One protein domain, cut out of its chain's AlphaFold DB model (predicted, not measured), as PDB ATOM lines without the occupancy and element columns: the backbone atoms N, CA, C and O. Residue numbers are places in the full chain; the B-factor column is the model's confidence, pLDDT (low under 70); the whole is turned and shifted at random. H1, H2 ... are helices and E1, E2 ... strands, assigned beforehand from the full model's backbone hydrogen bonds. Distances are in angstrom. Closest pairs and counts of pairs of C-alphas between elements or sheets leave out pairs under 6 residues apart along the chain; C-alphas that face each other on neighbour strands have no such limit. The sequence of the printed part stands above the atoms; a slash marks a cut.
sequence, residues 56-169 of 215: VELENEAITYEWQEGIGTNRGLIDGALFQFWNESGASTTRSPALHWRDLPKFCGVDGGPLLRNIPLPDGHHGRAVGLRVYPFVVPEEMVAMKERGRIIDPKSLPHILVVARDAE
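Overview. This is residues 56 to 169 of the 215 residues of an uncharacterized protein of Verrucomicrobiae bacterium Tous-C4TDCM (UniProt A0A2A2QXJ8). A strongly twisted antiparallel sheet of five strands makes the body, and from one end of it the chain between E6 and E7 runs out and back with the short helix H3 at its far end. The small hairpin of E1 and E2 lies between the sheet and H3, and the one-turn helices H1 and H2 follow it on the way to the sheet. The printed part has 114 residues, with E1 E2 H1 H2 E3 E4 E5 E6 H3 E7 along the chain, the large sheet in the order E4 E3 E7 E6 E5, and the class mixed, helices and strands. It is only just compact, close to loose, with a radius of gyration of the C-alphas of 15.5 A, and elongated, spanning 52 by 31 by 21 A.

Arrangement. E1, residues 56 to 59, and E2, residues 62 to 65, form an antiparallel hairpin, with N 57 and O 64 3.0 A apart. H1, residues 66 to 69, and H2, residues 75 to 78, are close but not clearly touching, the closest C-alphas being those of Trp 67 and Arg 75, 7.4 A apart. E3, residues 82 to 87, and E4, residues 93 to 95, form an antiparallel hairpin, with N 85 and O 94 2.8 A apart. E5, residues 115 to 120, and E6, residues 126 to 134, form another, with N 117 and O 129 2.9 A apart. H3, residues 140 to 148, is not on the large sheet; its closest C-alpha pair with E1 is Glu 142 and Glu 59, 6.6 A. E7, residues 160 to 167, is an inner strand antiparallel to E3, with N 86 and O 161 2.8 A apart, and to E6, with N 134 and O 160 2.8 A apart. E4 and E5 are the edge strands and are apart. Every O i to N i+4 pair in H3 is within hydrogen-bond range; H1 and H2 are too short for such a pair.

Along the chain. E1 begins at C-alpha 56, (136.166, 136.000, 120.017). E3 is 17.0 A long from first to last C-alpha, E5 15.5 A, E6 25.0 A, H3 12.7 A and E7 23.0 A. H3 begins at C-alpha 140, (128.260, 131.190, 108.400), and E7 ends at C-alpha 167, (137.960, 144.442, 142.388).

Size, cuts and confidence. The C-alphas farthest apart are those of Glu 148 and Glu 169, 52.4 A. The printed part has no cut. The links E4 to E5, 19 residues, and H3 to E7, 11 residues, are long. The mean pLDDT of the printed part is 87.3, and residues 70 to 79 are under 70.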
ATOM      1  N   VAL A  56     134.980 136.503 120.709       90.06
ATOM      2  CA  VAL A  56     136.166 136.000 120.017       90.06
ATOM      3  C   VAL A  56     135.716 135.430 118.685       90.06
ATOM      4  O   VAL A  56     135.027 134.409 118.643       90.06
ATOM      5  N   GLU A  57     136.131 136.077 117.608       90.50
ATOM      6  CA  GLU A  57     135.778 135.712 116.245       90.50
ATOM      7  C   GLU A  57     137.011 135.225 115.491       90.50
ATOM      8  O   GLU A  57     138.145 135.603 115.788       90.50
ATOM      9  N   LEU A  58     136.794 134.329 114.533       89.56
ATOM     10  CA  LEU A  58     137.787 133.983 113.528       89.56
ATOM     11  C   LEU A  58     137.281 134.502 112.183       89.56
ATOM     12  O   LEU A  58     136.395 133.901 111.576       89.56
ATOM     13  N   GLU A  59     137.872 135.605 111.737       87.00
ATOM     14  CA  GLU A  59     137.529 136.313 110.509       87.00
ATOM     15  C   GLU A  59     138.789 136.500 109.659       87.00
ATOM     16  O   GLU A  59     139.853 136.858 110.166       87.00
ATOM     17  N   ASN A  60     138.707 136.255 108.351       84.38
ATOM     18  CA  ASN A  60     139.826 136.391 107.421       84.38
ATOM     19  C   ASN A  60     141.080 135.604 107.855       84.38
ATOM     20  O   ASN A  60     142.205 136.082 107.715       84.38
ATOM     21  N   GLU A  61     140.885 134.389 108.381       82.25
ATOM     22  CA  GLU A  61     141.949 133.524 108.932       82.25
ATOM     23  C   GLU A  61     142.683 134.118 110.160       82.25
ATOM     24  O   GLU A  61     143.703 133.576 110.592       82.25
ATOM     25  N   ALA A  62     142.164 135.196 110.757       85.88
ATOM     26  CA  ALA A  62     142.729 135.871 111.920       85.88
ATOM     27  C   ALA A  62     141.734 135.920 113.086       85.88
ATOM     28  O   ALA A  62     140.524 135.999 112.900       85.88
ATOM     29  N   ILE A  63     142.252 135.867 114.314       87.94
ATOM     30  CA  ILE A  63     141.421 136.029 115.510       87.94
ATOM     31  C   ILE A  63     141.152 137.518 115.702       87.94
ATOM     32  O   ILE A  63     142.092 138.290 115.925       87.94
ATOM     33  N   THR A  64     139.884 137.896 115.644       88.62
ATOM     34  CA  THR A  64     139.399 139.250 115.905       88.62
ATOM     35  C   THR A  64     138.617 139.272 117.216       88.62
ATOM     36  O   THR A  64     138.142 138.251 117.724       88.62
ATOM     37  N   TYR A  65     138.563 140.451 117.825       87.62
ATOM     38  CA  TYR A  65     137.877 140.668 119.088       87.62
ATOM     39  C   TYR A  65     136.861 141.789 118.896       87.62
ATOM     40  O   TYR A  65     137.251 142.953 118.819       87.62
ATOM     41  N   GLU A  66     135.573 141.450 118.872       84.31
ATOM     42  CA  GLU A  66     134.479 142.387 118.557       84.31
ATOM     43  C   GLU A  66     134.533 143.657 119.436       84.31
ATOM     44  O   GLU A  66     134.328 144.787 118.984       84.31
ATOM     45  N   TRP A  67     134.922 143.504 120.707       81.81
ATOM     46  CA  TRP A  67     135.047 144.623 121.642       81.81
ATOM     47  C   TRP A  67     136.106 145.668 121.255       81.81
ATOM     48  O   TRP A  67     135.991 146.818 121.684       81.81
ATOM     49  N   GLN A  68     137.126 145.310 120.466       82.44
ATOM     50  CA  GLN A  68     138.165 146.246 120.013       82.44
ATOM     51  C   GLN A  68     137.667 147.178 118.913       82.44
ATOM     52  O   GLN A  68     138.090 148.330 118.835       82.44
ATOM     53  N   GLU A  69     136.745 146.696 118.089       74.75
ATOM     54  CA  GLU A  69     136.185 147.454 116.973       74.75
ATOM     55  C   GLU A  69     135.178 148.501 117.465       74.75
ATOM     56  O   GLU A  69     134.825 149.444 116.753       74.75
ATOM     57  N   GLY A  70     134.741 148.387 118.725       64.12
ATOM     58  CA  GLY A  70     133.771 149.293 119.328       64.12
ATOM     59  C   GLY A  70     132.388 149.201 118.683       64.12
ATOM     60  O   GLY A  70     131.562 150.098 118.876       64.12
ATOM     61  N   ILE A  71     132.160 148.132 117.922       52.91
ATOM     62  CA  ILE A  71     130.897 147.755 117.312       52.91
ATOM     63  C   ILE A  71     130.189 146.891 118.361       52.91
ATOM     64  O   ILE A  71     130.639 145.802 118.682       52.91
ATOM     65  N   GLY A  72     129.152 147.432 119.008       57.41
ATOM     66  CA  GLY A  72     128.364 146.685 119.994       57.41
ATOM     67  C   GLY A  72     127.784 147.527 121.132       57.41
ATOM     68  O   GLY A  72     128.286 148.592 121.496       57.41
ATOM     69  N   THR A  73     126.711 147.019 121.738       53.41
ATOM     70  CA  THR A  73     125.952 147.671 122.825       53.41
ATOM     71  C   THR A  73     126.664 147.614 124.189       53.41
ATOM     72  O   THR A  73     126.221 148.245 125.145       53.41
ATOM     73  N   ASN A  74     127.783 146.886 124.293       61.69
ATOM     74  CA  ASN A  74     128.426 146.522 125.563       61.69
ATOM     75  C   ASN A  74     129.618 147.407 125.971       61.69
ATOM     76  O   ASN A  74     130.295 147.089 126.948       61.69
ATOM     77  N   ARG A  75     129.878 148.531 125.280       64.31
ATOM     78  CA  ARG A  75     131.002 149.449 125.588       64.31
ATOM     79  C   ARG A  75     131.099 149.824 127.072       64.31
ATOM     80  O   ARG A  75     132.169 149.720 127.660       64.31
ATOM     81  N   GLY A  76     129.969 150.155 127.703       64.31
ATOM     82  CA  GLY A  76     129.935 150.505 129.130       64.31
ATOM     83  C   GLY A  76     130.301 149.355 130.076       64.31
ATOM     84  O   GLY A  76     130.769 149.603 131.184       64.31
ATOM     85  N   LEU A  77     130.127 148.100 129.645       65.62
ATOM     86  CA  LEU A  77     130.566 146.920 130.395       65.62
ATOM     87  C   LEU A  77     132.089 146.726 130.285       65.62
ATOM     88  O   LEU A  77     132.721 146.268 131.233       65.62
ATOM     89  N   ILE A  78     132.666 147.081 129.132       69.06
ATOM     90  CA  ILE A  78     134.069 146.847 128.765       69.06
ATOM     91  C   ILE A  78     135.000 147.923 129.341       69.06
ATOM     92  O   ILE A  78     136.084 147.583 129.815       69.06
ATOM     93  N   ASP A  79     134.570 149.188 129.379       68.62
ATOM     94  CA  ASP A  79     135.407 150.330 129.792       68.62
ATOM     95  C   ASP A  79     135.915 150.243 131.246       68.62
ATOM     96  O   ASP A  79     136.925 150.856 131.589       68.62
ATOM     97  N   GLY A  80     135.253 149.454 132.101       74.69
ATOM     98  CA  GLY A  80     135.660 149.228 133.494       74.69
ATOM     99  C   GLY A  80     136.015 147.782 133.844       74.69
ATOM    100  O   GLY A  80     136.375 147.510 134.990       74.69
ATOM    101  N   ALA A  81     135.887 146.838 132.909       85.31
ATOM    102  CA  ALA A  81     136.141 145.429 133.187       85.31
ATOM    103  C   ALA A  81     137.629 145.088 133.034       85.31
ATOM    104  O   ALA A  81     138.286 145.447 132.054       85.31
ATOM    105  N   LEU A  82     138.165 144.336 133.993       92.88
ATOM    106  CA  LEU A  82     139.520 143.801 133.927       92.88
ATOM    107  C   LEU A  82     139.439 142.418 133.286       92.88
ATOM    108  O   LEU A  82     138.967 141.479 133.919       92.88
ATOM    109  N   PHE A  83     139.867 142.272 132.036       94.25
ATOM    110  CA  PHE A  83     139.857 140.967 131.378       94.25
ATOM    111  C   PHE A  83     141.029 140.779 130.431       94.25
ATOM    112  O   PHE A  83     141.574 141.735 129.879       94.25
ATOM    113  N   GLN A  84     141.405 139.523 130.228       94.88
ATOM    114  CA  GLN A  84     142.518 139.156 129.372       94.88
ATOM    115  C   GLN A  84     142.273 137.815 128.688       94.88
ATOM    116  O   GLN A  84     141.924 136.826 129.333       94.88
ATOM    117  N   PHE A  85     142.502 137.795 127.379       94.81
ATOM    118  CA  PHE A  85     142.551 136.609 126.542       94.81
ATOM    119  C   PHE A  85     144.001 136.166 126.396       94.81
ATOM    120  O   PHE A  85     144.855 136.890 125.876       94.81
ATOM    121  N   TRP A  86     144.287 134.962 126.856       94.81
ATOM    122  CA  TRP A  86     145.567 134.298 126.682       94.81
ATOM    123  C   TRP A  86     145.460 133.313 125.533       94.81
ATOM    124  O   TRP A  86     144.621 132.417 125.587       94.81
ATOM    125  N   ASN A  87     146.340 133.407 124.540       91.81
ATOM    126  CA  ASN A  87     146.505 132.303 123.606       91.81
ATOM    127  C   ASN A  87     147.024 131.079 124.387       91.81
ATOM    128  O   ASN A  87     147.936 131.185 125.220       91.81
ATOM    129  N   GLU A  88     146.398 129.917 124.205       87.56
ATOM    130  CA  GLU A  88     146.859 128.698 124.871       87.56
ATOM    131  C   GLU A  88     148.134 128.156 124.211       87.56
ATOM    132  O   GLU A  88     149.046 127.734 124.919       87.56
ATOM    133  N   SER A  89     148.227 128.278 122.885       81.75
ATOM    134  CA  SER A  89     149.295 127.737 122.037       81.75
ATOM    135  C   SER A  89     150.497 128.675 121.858       81.75
ATOM    136  O   SER A  89     151.513 128.270 121.296       81.75
ATOM    137  N   GLY A  90     150.407 129.931 122.304       72.00
ATOM    138  CA  GLY A  90     151.431 130.949 122.063       72.00
ATOM    139  C   GLY A  90     151.554 131.985 123.178       72.00
ATOM    140  O   GLY A  90     150.812 131.971 124.157       72.00
ATOM    141  N   ALA A  91     152.504 132.908 123.019       72.81
ATOM    142  CA  ALA A  91     152.743 134.000 123.967       72.81
ATOM    143  C   ALA A  91     151.862 135.239 123.714       72.81
ATOM    144  O   ALA A  91     151.933 136.208 124.468       72.81
ATOM    145  N   SER A  92     151.051 135.240 122.650       82.25
ATOM    146  CA  SER A  92     150.187 136.372 122.320       82.25
ATOM    147  C   SER A  92     149.033 136.481 123.316       82.25
ATOM    148  O   SER A  92     148.387 135.491 123.666       82.25
ATOM    149  N   THR A  93     148.747 137.700 123.758       91.00
ATOM    150  CA  THR A  93     147.630 137.982 124.654       91.00
ATOM    151  C   THR A  93     146.997 139.317 124.303       91.00
ATOM    152  O   THR A  93     147.696 140.266 123.948       91.00
ATOM    153  N   THR A  94     145.680 139.380 124.445       91.50
ATOM    154  CA  THR A  94     144.896 140.600 124.274       91.50
ATOM    155  C   THR A  94     144.218 140.918 125.598       91.50
ATOM    156  O   THR A  94     143.667 140.030 126.242       91.50
ATOM    157  N   ARG A  95     144.268 142.175 126.036       91.12
ATOM    158  CA  ARG A  95     143.811 142.599 127.365       91.12
ATOM    159  C   ARG A  95     142.938 143.842 127.278       91.12
ATOM    160  O   ARG A  95     143.084 144.621 126.339       91.12
ATOM    161  N   SER A  96     142.072 144.031 128.265       91.00
ATOM    162  CA  SER A  96     141.226 145.216 128.346       91.00
ATOM    163  C   SER A  96     142.051 146.493 128.573       91.00
ATOM    164  O   SER A  96     143.116 146.437 129.200       91.00
ATOM    165  N   PRO A  97     141.574 147.670 128.118       87.88
ATOM    166  CA  PRO A  97     142.273 148.937 128.339       87.88
ATOM    167  C   PRO A  97     142.523 149.247 129.823       87.88
ATOM    168  O   PRO A  97     143.569 149.797 130.166       87.88
ATOM    169  N   ALA A  98     141.604 148.835 130.704       87.81
ATOM    170  CA  ALA A  98     141.684 149.038 132.151       87.81
ATOM    171  C   ALA A  98     142.861 148.293 132.817       87.81
ATOM    172  O   ALA A  98     143.304 148.677 133.899       87.81
ATOM    173  N   LEU A  99     143.412 147.256 132.173       88.50
ATOM    174  CA  LEU A  99     144.622 146.571 132.646       88.50
ATOM    175  C   LEU A  99     145.920 147.303 132.273       88.50
ATOM    176  O   LEU A  99     146.974 146.994 132.832       88.50
ATOM    177  N   HIS A 100     145.872 148.280 131.362       85.50
ATOM    178  CA  HIS A 100     147.048 148.972 130.833       85.50
ATOM    179  C   HIS A 100     148.147 147.986 130.377       85.50
ATOM    180  O   HIS A 100     147.937 147.225 129.441       85.50
ATOM    181  N   TRP A 101     149.321 147.977 131.023       84.88
ATOM    182  CA  TRP A 101     150.447 147.074 130.720       84.88
ATOM    183  C   TRP A 101     150.535 145.857 131.651       84.88
ATOM    184  O   TRP A 101     151.506 145.103 131.603       84.88
ATOM    185  N   ARG A 102     149.559 145.673 132.538       90.25
ATOM    186  CA  ARG A 102     149.566 144.603 133.534       90.25
ATOM    187  C   ARG A 102     148.856 143.357 133.017       90.25
ATOM    188  O   ARG A 102     148.005 143.450 132.135       90.25
ATOM    189  N   ASP A 103     149.227 142.211 133.580       92.50
ATOM    190  CA  ASP A 103     148.694 140.901 133.214       92.50
ATOM    191  C   ASP A 103     147.907 140.286 134.377       92.50
ATOM    192  O   ASP A 103     148.314 140.362 135.540       92.50
ATOM    193  N   LEU A 104     146.784 139.653 134.055       94.44
ATOM    194  CA  LEU A 104     146.034 138.788 134.956       94.44
ATOM    195  C   LEU A 104     146.665 137.390 134.987       94.44
ATOM    196  O   LEU A 104     147.161 136.911 133.971       94.44
ATOM    197  N   PRO A 105     146.628 136.668 136.117       93.69
ATOM    198  CA  PRO A 105     147.141 135.304 136.153       93.69
ATOM    199  C   PRO A 105     146.372 134.410 135.166       93.69
ATOM    200  O   PRO A 105     145.144 134.416 135.151       93.69
ATOM    201  N   LYS A 106     147.088 133.610 134.370       94.50
ATOM    202  CA  LYS A 106     146.500 132.625 133.446       94.50
ATOM    203  C   LYS A 106     146.051 131.383 134.223       94.50
ATOM    204  O   LYS A 106     146.884 130.672 134.783       94.50
ATOM    205  N   PHE A 107     144.747 131.108 134.253       95.44
ATOM    206  CA  PHE A 107     144.178 129.892 134.842       95.44
ATOM    207  C   PHE A 107     142.819 129.551 134.214       95.44
ATOM    208  O   PHE A 107     142.133 130.423 133.695       95.44
ATOM    209  N   CYS A 108     142.425 128.282 134.283       96.12
ATOM    210  CA  CYS A 108     141.086 127.805 133.937       96.12
ATOM    211  C   CYS A 108     140.741 126.573 134.787       96.12
ATOM    212  O   CYS A 108     141.595 126.056 135.514       96.12
ATOM    213  N   GLY A 109     139.481 126.142 134.747       94.88
ATOM    214  CA  GLY A 109     139.018 124.942 135.434       94.88
ATOM    215  C   GLY A 109     139.396 123.646 134.724       94.88
ATOM    216  O   GLY A 109     140.001 123.636 133.652       94.88
ATOM    217  N   VAL A 110     138.999 122.531 135.342       92.69
ATOM    218  CA  VAL A 110     139.124 121.193 134.750       92.69
ATOM    219  C   VAL A 110     138.410 121.177 133.394       92.69
ATOM    220  O   VAL A 110     137.353 121.789 133.241       92.69
ATOM    221  N   ASP A 111     139.040 120.553 132.397       90.88
ATOM    222  CA  ASP A 111     138.579 120.492 131.002       90.88
ATOM    223  C   ASP A 111     138.338 121.863 130.332       90.88
ATOM    224  O   ASP A 111     137.711 121.955 129.277       90.88
ATOM    225  N   GLY A 112     138.887 122.944 130.897       91.38
ATOM    226  CA  GLY A 112     138.685 124.309 130.406       91.38
ATOM    227  C   GLY A 112     137.383 124.959 130.882       91.38
ATOM    228  O   GLY A 112     137.037 126.036 130.403       91.38
ATOM    229  N   GLY A 113     136.668 124.342 131.827       94.50
ATOM    230  CA  GLY A 113     135.477 124.930 132.438       94.50
ATOM    231  C   GLY A 113     135.770 126.197 133.260       94.50
ATOM    232  O   GLY A 113     136.930 126.518 133.534       94.50
ATOM    233  N   PRO A 114     134.723 126.925 133.690       96.44
ATOM    234  CA  PRO A 114     134.880 128.116 134.514       96.44
ATOM    235  C   PRO A 114     135.401 127.766 135.912       96.44
ATOM    236  O   PRO A 114     134.819 126.951 136.628       96.44
ATOM    237  N   LEU A 115     136.476 128.432 136.328       97.19
ATOM    238  CA  LEU A 115     137.031 128.349 137.677       97.19
ATOM    239  C   LEU A 115     137.023 129.728 138.319       97.19
ATOM    240  O   LEU A 115     137.650 130.641 137.798       97.19
ATOM    241  N   LEU A 116     136.355 129.868 139.463       96.75
ATOM    242  CA  LEU A 116     136.399 131.083 140.274       96.75
ATOM    243  C   LEU A 116     137.507 131.006 141.316       96.75
ATOM    244  O   LEU A 116     137.649 130.004 142.021       96.75
ATOM    245  N   ARG A 117     138.265 132.091 141.457       95.50
ATOM    246  CA  ARG A 117     139.338 132.186 142.444       95.50
ATOM    247  C   ARG A 117     139.589 133.629 142.868       95.50
ATOM    248  O   ARG A 117     139.365 134.568 142.112       95.50
ATOM    249  N   ASN A 118     140.106 133.789 144.083       95.44
ATOM    250  CA  ASN A 118     140.728 135.042 144.501       95.44
ATOM    251  C   ASN A 118     142.099 135.181 143.838       95.44
ATOM    252  O   ASN A 118     142.890 134.231 143.848       95.44
ATOM    253  N   ILE A 119     142.380 136.362 143.307       94.75
ATOM    254  CA  ILE A 119     143.651 136.692 142.669       94.75
ATOM    255  C   ILE A 119     144.183 138.014 143.227       94.75
ATOM    256  O   ILE A 119     143.391 138.872 143.612       94.75
ATOM    257  N   PRO A 120     145.506 138.207 143.286       92.12
ATOM    258  CA  PRO A 120     146.046 139.549 143.422       92.12
ATOM    259  C   PRO A 120     145.756 140.310 142.126       92.12
ATOM    260  O   PRO A 120     146.062 139.818 141.035       92.12
ATOM    261  N   LEU A 121     145.145 141.485 142.238       90.31
ATOM    262  CA  LEU A 121     145.058 142.395 141.109       90.31
ATOM    263  C   LEU A 121     146.404 143.096 140.906       90.31
ATOM    264  O   LEU A 121     147.195 143.228 141.844       90.31
ATOM    265  N   PRO A 122     146.698 143.557 139.682       82.81
ATOM    266  CA  PRO A 122     147.978 144.194 139.398       82.81
ATOM    267  C   PRO A 122     148.247 145.532 140.102       82.81
ATOM    268  O   PRO A 122     149.369 146.033 140.071       82.81
ATOM    269  N   ASP A 123     147.218 146.152 140.670       83.12
ATOM    270  CA  ASP A 123     147.307 147.328 141.542       83.12
ATOM    271  C   ASP A 123     147.642 146.971 143.001       83.12
ATOM    272  O   ASP A 123     147.922 147.865 143.795       83.12
ATOM    273  N   GLY A 124     147.682 145.680 143.337       83.69
ATOM    274  CA  GLY A 124     147.910 145.170 144.686       83.69
ATOM    275  C   GLY A 124     146.626 144.904 145.471       83.69
ATOM    276  O   GLY A 124     146.713 144.367 146.575       83.69
ATOM    277  N   HIS A 125     145.452 145.231 144.926       88.81
ATOM    278  CA  HIS A 125     144.174 144.970 145.580       88.81
ATOM    279  C   HIS A 125     143.783 143.492 145.490       88.81
ATOM    280  O   HIS A 125     144.307 142.707 144.687       88.81
ATOM    281  N   HIS A 126     142.826 143.091 146.325       90.12
ATOM    282  CA  HIS A 126     142.255 141.755 146.258       90.12
ATOM    283  C   HIS A 126     141.208 141.686 145.149       90.12
ATOM    284  O   HIS A 126     140.171 142.337 145.212       90.12
ATOM    285  N   GLY A 127     141.461 140.847 144.150       93.69
ATOM    286  CA  GLY A 127     140.523 140.572 143.073       93.69
ATOM    287  C   GLY A 127     139.787 139.261 143.259       93.69
ATOM    288  O   GLY A 127     140.297 138.290 143.830       93.69
ATOM    289  N   ARG A 128     138.599 139.210 142.670       96.00
ATOM    290  CA  ARG A 128     137.887 137.971 142.383       96.00
ATOM    291  C   ARG A 128     137.860 137.786 140.872       96.00
ATOM    292  O   ARG A 128     137.600 138.744 140.148       96.00
ATOM    293  N   ALA A 129     138.165 136.585 140.396       97.25
ATOM    294  CA  ALA A 129     138.257 136.322 138.968       97.25
ATOM    295  C   ALA A 129     137.715 134.952 138.580       97.25
ATOM    296  O   ALA A 129     137.812 133.996 139.354       97.25
ATOM    297  N   VAL A 130     137.192 134.865 137.358       97.88
ATOM    298  CA  VAL A 130     136.855 133.612 136.685       97.88
ATOM    299  C   VAL A 130     137.796 133.396 135.507       97.88
ATOM    300  O   VAL A 130     138.055 134.317 134.736       97.88
ATOM    301  N   GLY A 131     138.306 132.176 135.383       97.62
ATOM    302  CA  GLY A 131     139.091 131.727 134.240       97.62
ATOM    303  C   GLY A 131     138.375 130.590 133.523       97.62
ATOM    304  O   GLY A 131     137.942 129.641 134.180       97.62
ATOM    305  N   LEU A 132     138.245 130.670 132.202       97.25
ATOM    306  CA  LEU A 132     137.618 129.647 131.362       97.25
ATOM    307  C   LEU A 132     138.297 129.567 129.994       97.25
ATOM    308  O   LEU A 132     138.860 130.548 129.510       97.25
ATOM    309  N   ARG A 133     138.231 128.395 129.362       96.56
ATOM    310  CA  ARG A 133     138.652 128.220 127.972       96.56
ATOM    311  C   ARG A 133     137.514 128.637 127.045       96.56
ATOM    312  O   ARG A 133     136.368 128.244 127.243       96.56
ATOM    313  N   VAL A 134     137.854 129.405 126.024       95.19
ATOM    314  CA  VAL A 134     136.954 129.864 124.969       95.19
ATOM    315  C   VAL A 134     137.546 129.500 123.614       95.19
ATOM    316  O   VAL A 134     138.764 129.360 123.468       95.19
ATOM    317  N   TYR A 135     136.678 129.332 122.626       93.44
ATOM    318  CA  TYR A 135     137.061 129.054 121.249       93.44
ATOM    319  C   TYR A 135     136.485 130.158 120.373       93.44
ATOM    320  O   TYR A 135     135.348 130.562 120.630       93.44
ATOM    321  N   PRO A 136     137.228 130.634 119.362       92.25
ATOM    322  CA  PRO A 136     136.659 131.554 118.398       92.25
ATOM    323  C   PRO A 136     135.429 130.920 117.746       92.25
ATOM    324  O   PRO A 136     135.417 129.715 117.476       92.25
ATOM    325  N   PHE A 137     134.395 131.714 117.490       90.00
ATOM    326  CA  PHE A 137     133.312 131.289 116.611       90.00
ATOM    327  C   PHE A 137     133.551 131.820 115.195       90.00
ATOM    328  O   PHE A 137     134.306 132.768 114.990       90.00
ATOM    329  N   VAL A 138     132.940 131.168 114.208       89.31
ATOM    330  CA  VAL A 138     133.011 131.577 112.799       89.31
ATOM    331  C   VAL A 138     131.594 131.804 112.315       89.31
ATOM    332  O   VAL A 138     130.738 130.925 112.467       89.31
ATOM    333  N   VAL A 139     131.346 132.971 111.732       88.12
ATOM    334  CA  VAL A 139     130.057 133.286 111.115       88.12
ATOM    335  C   VAL A 139     129.820 132.415 109.868       88.12
ATOM    336  O   VAL A 139     130.778 132.029 109.188       88.12
ATOM    337  N   PRO A 140     128.564 132.052 109.545       88.00
ATOM    338  CA  PRO A 140     128.260 131.190 108.400       88.00
ATOM    339  C   PRO A 140     128.843 131.689 107.072       88.00
ATOM    340  O   PRO A 140     129.305 130.880 106.266       88.00
ATOM    341  N   GLU A 141     128.846 133.001 106.854       87.88
ATOM    342  CA  GLU A 141     129.371 133.661 105.658       87.88
ATOM    343  C   GLU A 141     130.877 133.411 105.500       87.88
ATOM    344  O   GLU A 141     131.342 133.026 104.426       87.88
ATOM    345  N   GLU A 142     131.631 133.531 106.593       87.12
ATOM    346  CA  GLU A 142     133.074 133.296 106.615       87.12
ATOM    347  C   GLU A 142     133.397 131.807 106.420       87.12
ATOM    348  O   GLU A 142     134.312 131.451 105.678       87.12
ATOM    349  N   MET A 143     132.581 130.904 106.978       86.06
ATOM    350  CA  MET A 143     132.704 129.465 106.709       86.06
ATOM    351  C   MET A 143     132.517 129.122 105.225       86.06
ATOM    352  O   MET A 143     133.146 128.181 104.728       86.06
ATOM    353  N   VAL A 144     131.645 129.837 104.505       87.38
ATOM    354  CA  VAL A 144     131.481 129.673 103.051       87.38
ATOM    355  C   VAL A 144     132.715 130.202 102.322       87.38
ATOM    356  O   VAL A 144     133.288 129.471 101.513       87.38
ATOM    357  N   ALA A 145     133.188 131.399 102.671       87.31
ATOM    358  CA  ALA A 145     134.385 131.989 102.074       87.31
ATOM    359  C   ALA A 145     135.634 131.103 102.265       87.31
ATOM    360  O   ALA A 145     136.398 130.880 101.323       87.31
ATOM    361  N   MET A 146     135.821 130.521 103.454       86.94
ATOM    362  CA  MET A 146     136.901 129.571 103.746       86.94
ATOM    363  C   MET A 146     136.833 128.312 102.872       86.94
ATOM    364  O   MET A 146     137.862 127.830 102.385       86.94
ATOM    365  N   LYS A 147     135.625 127.781 102.636       86.44
ATOM    366  CA  LYS A 147     135.412 126.623 101.754       86.44
ATOM    367  C   LYS A 147     135.750 126.950 100.303       86.44
ATOM    368  O   LYS A 147     136.422 126.151  99.658       86.44
ATOM    369  N   GLU A 148     135.334 128.113  99.812       88.88
ATOM    370  CA  GLU A 148     135.644 128.571  98.451       88.88
ATOM    371  C   GLU A 148     137.149 128.779  98.239       88.88
ATOM    372  O   GLU A 148     137.681 128.453  97.179       88.88
ATOM    373  N   ARG A 149     137.860 129.248  99.271       87.69
ATOM    374  CA  ARG A 149     139.325 129.403  99.267       87.69
ATOM    375  C   ARG A 149     140.087 128.088  99.488       87.69
ATOM    376  O   ARG A 149     141.309 128.065  99.349       87.69
ATOM    377  N   GLY A 150     139.399 126.999  99.845       83.88
ATOM    378  CA  GLY A 150     140.004 125.692 100.125       83.88
ATOM    379  C   GLY A 150     140.810 125.623 101.430       83.88
ATOM    380  O   GLY A 150     141.640 124.726 101.582       83.88
ATOM    381  N   ARG A 151     140.594 126.549 102.372       81.25
ATOM    382  CA  ARG A 151     141.302 126.619 103.661       81.25
ATOM    383  C   ARG A 151     140.304 126.653 104.811       81.25
ATOM    384  O   ARG A 151     139.901 127.714 105.268       81.25
ATOM    385  N   ILE A 152     139.898 125.475 105.276       81.75
ATOM    386  CA  ILE A 152     139.015 125.348 106.440       81.75
ATOM    387  C   ILE A 152     139.886 125.257 107.691       81.75
ATOM    388  O   ILE A 152     140.627 124.289 107.863       81.75
ATOM    389  N   ILE A 153     139.787 126.260 108.559       84.56
ATOM    390  CA  ILE A 153     140.437 126.272 109.871       84.56
ATOM    391  C   ILE A 153     139.415 125.781 110.899       84.56
ATOM    392  O   ILE A 153     138.305 126.302 110.959       84.56
ATOM    393  N   ASP A 154     139.772 124.776 111.704       87.44
ATOM    394  CA  ASP A 154     138.930 124.347 112.826       87.44
ATOM    395  C   ASP A 154     139.066 125.360 113.976       87.44
ATOM    396  O   ASP A 154     140.159 125.474 114.541       87.44
ATOM    397  N   PRO A 155     137.998 126.066 114.387       86.75
ATOM    398  CA  PRO A 155     138.083 127.046 115.469       86.75
ATOM    399  C   PRO A 155     138.508 126.418 116.801       86.75
ATOM    400  O   PRO A 155     139.148 127.063 117.632       86.75
ATOM    401  N   LYS A 156     138.241 125.118 116.991       87.88
ATOM    402  CA  LYS A 156     138.668 124.379 118.186       87.88
ATOM    403  C   LYS A 156     140.179 124.181 118.273       87.88
ATOM    404  O   LYS A 156     140.687 123.912 119.358       87.88
ATOM    405  N   SER A 157     140.899 124.342 117.163       88.62
ATOM    406  CA  SER A 157     142.364 124.285 117.134       88.62
ATOM    407  C   SER A 157     143.037 125.557 117.669       88.62
ATOM    408  O   SER A 157     144.246 125.556 117.896       88.62
ATOM    409  N   LEU A 158     142.261 126.620 117.928       90.19
ATOM    410  CA  LEU A 158     142.736 127.924 118.397       90.19
ATOM    411  C   LEU A 158     142.162 128.290 119.784       90.19
ATOM    412  O   LEU A 158     141.489 129.316 119.928       90.19
ATOM    413  N   PRO A 159     142.384 127.472 120.831       92.81
ATOM    414  CA  PRO A 159     141.830 127.749 122.148       92.81
ATOM    415  C   PRO A 159     142.476 128.975 122.802       92.81
ATOM    416  O   PRO A 159     143.690 129.197 122.738       92.81
ATOM    417  N   HIS A 160     141.640 129.749 123.489       94.44
ATOM    418  CA  HIS A 160     142.048 130.884 124.306       94.44
ATOM    419  C   HIS A 160     141.601 130.669 125.745       94.44
ATOM    420  O   HIS A 160     140.557 130.079 126.004       94.44
ATOM    421  N   ILE A 161     142.371 131.179 126.698       96.00
ATOM    422  CA  ILE A 161     141.950 131.262 128.094       96.00
ATOM    423  C   ILE A 161     141.510 132.694 128.361       96.00
ATOM    424  O   ILE A 161     142.332 133.610 128.358       96.00
ATOM    425  N   LEU A 162     140.218 132.874 128.602       96.31
ATOM    426  CA  LEU A 162     139.644 134.126 129.066       96.31
ATOM    427  C   LEU A 162     139.731 134.168 130.592       96.31
ATOM    428  O   LEU A 162     139.240 133.270 131.276       96.31
ATOM    429  N   VAL A 163     140.330 135.229 131.120       97.00
ATOM    430  CA  VAL A 163     140.304 135.556 132.545       97.00
ATOM    431  C   VAL A 163     139.596 136.889 132.713       97.00
ATOM    432  O   VAL A 163     140.021 137.884 132.131       97.00
ATOM    433  N   VAL A 164     138.535 136.910 133.514       96.00
ATOM    434  CA  VAL A 164     137.788 138.122 133.871       96.00
ATOM    435  C   VAL A 164     137.905 138.337 135.366       96.00
ATOM    436  O   VAL A 164     137.673 137.413 136.143       96.00
ATOM    437  N   ALA A 165     138.253 139.551 135.765       96.00
ATOM    438  CA  ALA A 165     138.469 139.944 137.141       96.00
ATOM    439  C   ALA A 165     137.640 141.180 137.515       96.00
ATOM    440  O   ALA A 165     137.350 142.055 136.696       96.00
ATOM    441  N   ARG A 166     137.286 141.258 138.795       93.38
ATOM    442  CA  ARG A 166     136.676 142.420 139.444       93.38
ATOM    443  C   ARG A 166     137.413 142.711 140.743       93.38
ATOM    444  O   ARG A 166     137.888 141.792 141.415       93.38
ATOM    445  N   ASP A 167     137.467 143.989 141.091       92.25
ATOM    446  CA  ASP A 167     137.960 144.442 142.388       92.25
ATOM    447  C   ASP A 167     137.003 144.000 143.508       92.25
ATOM    448  O   ASP A 167     135.794 144.237 143.438       92.25
ATOM    449  N   ALA A 168     137.542 143.322 144.524       93.19
ATOM    450  CA  ALA A 168     136.804 142.896 145.706       93.19
ATOM    451  C   ALA A 168     136.996 143.856 146.894       93.19
ATOM    452  O   ALA A 168     136.366 143.660 147.934       93.19
ATOM    453  N   GLU A 169     137.820 144.899 146.786       92.06
ATOM    454  CA  GLU A 169     138.047 145.881 147.852       92.06
ATOM    455  C   GLU A 169     136.756 146.590 148.317       92.06
ATOM    456  O   GLU A 169     136.514 146.662 149.529       92.06
TER     457      GLU A 169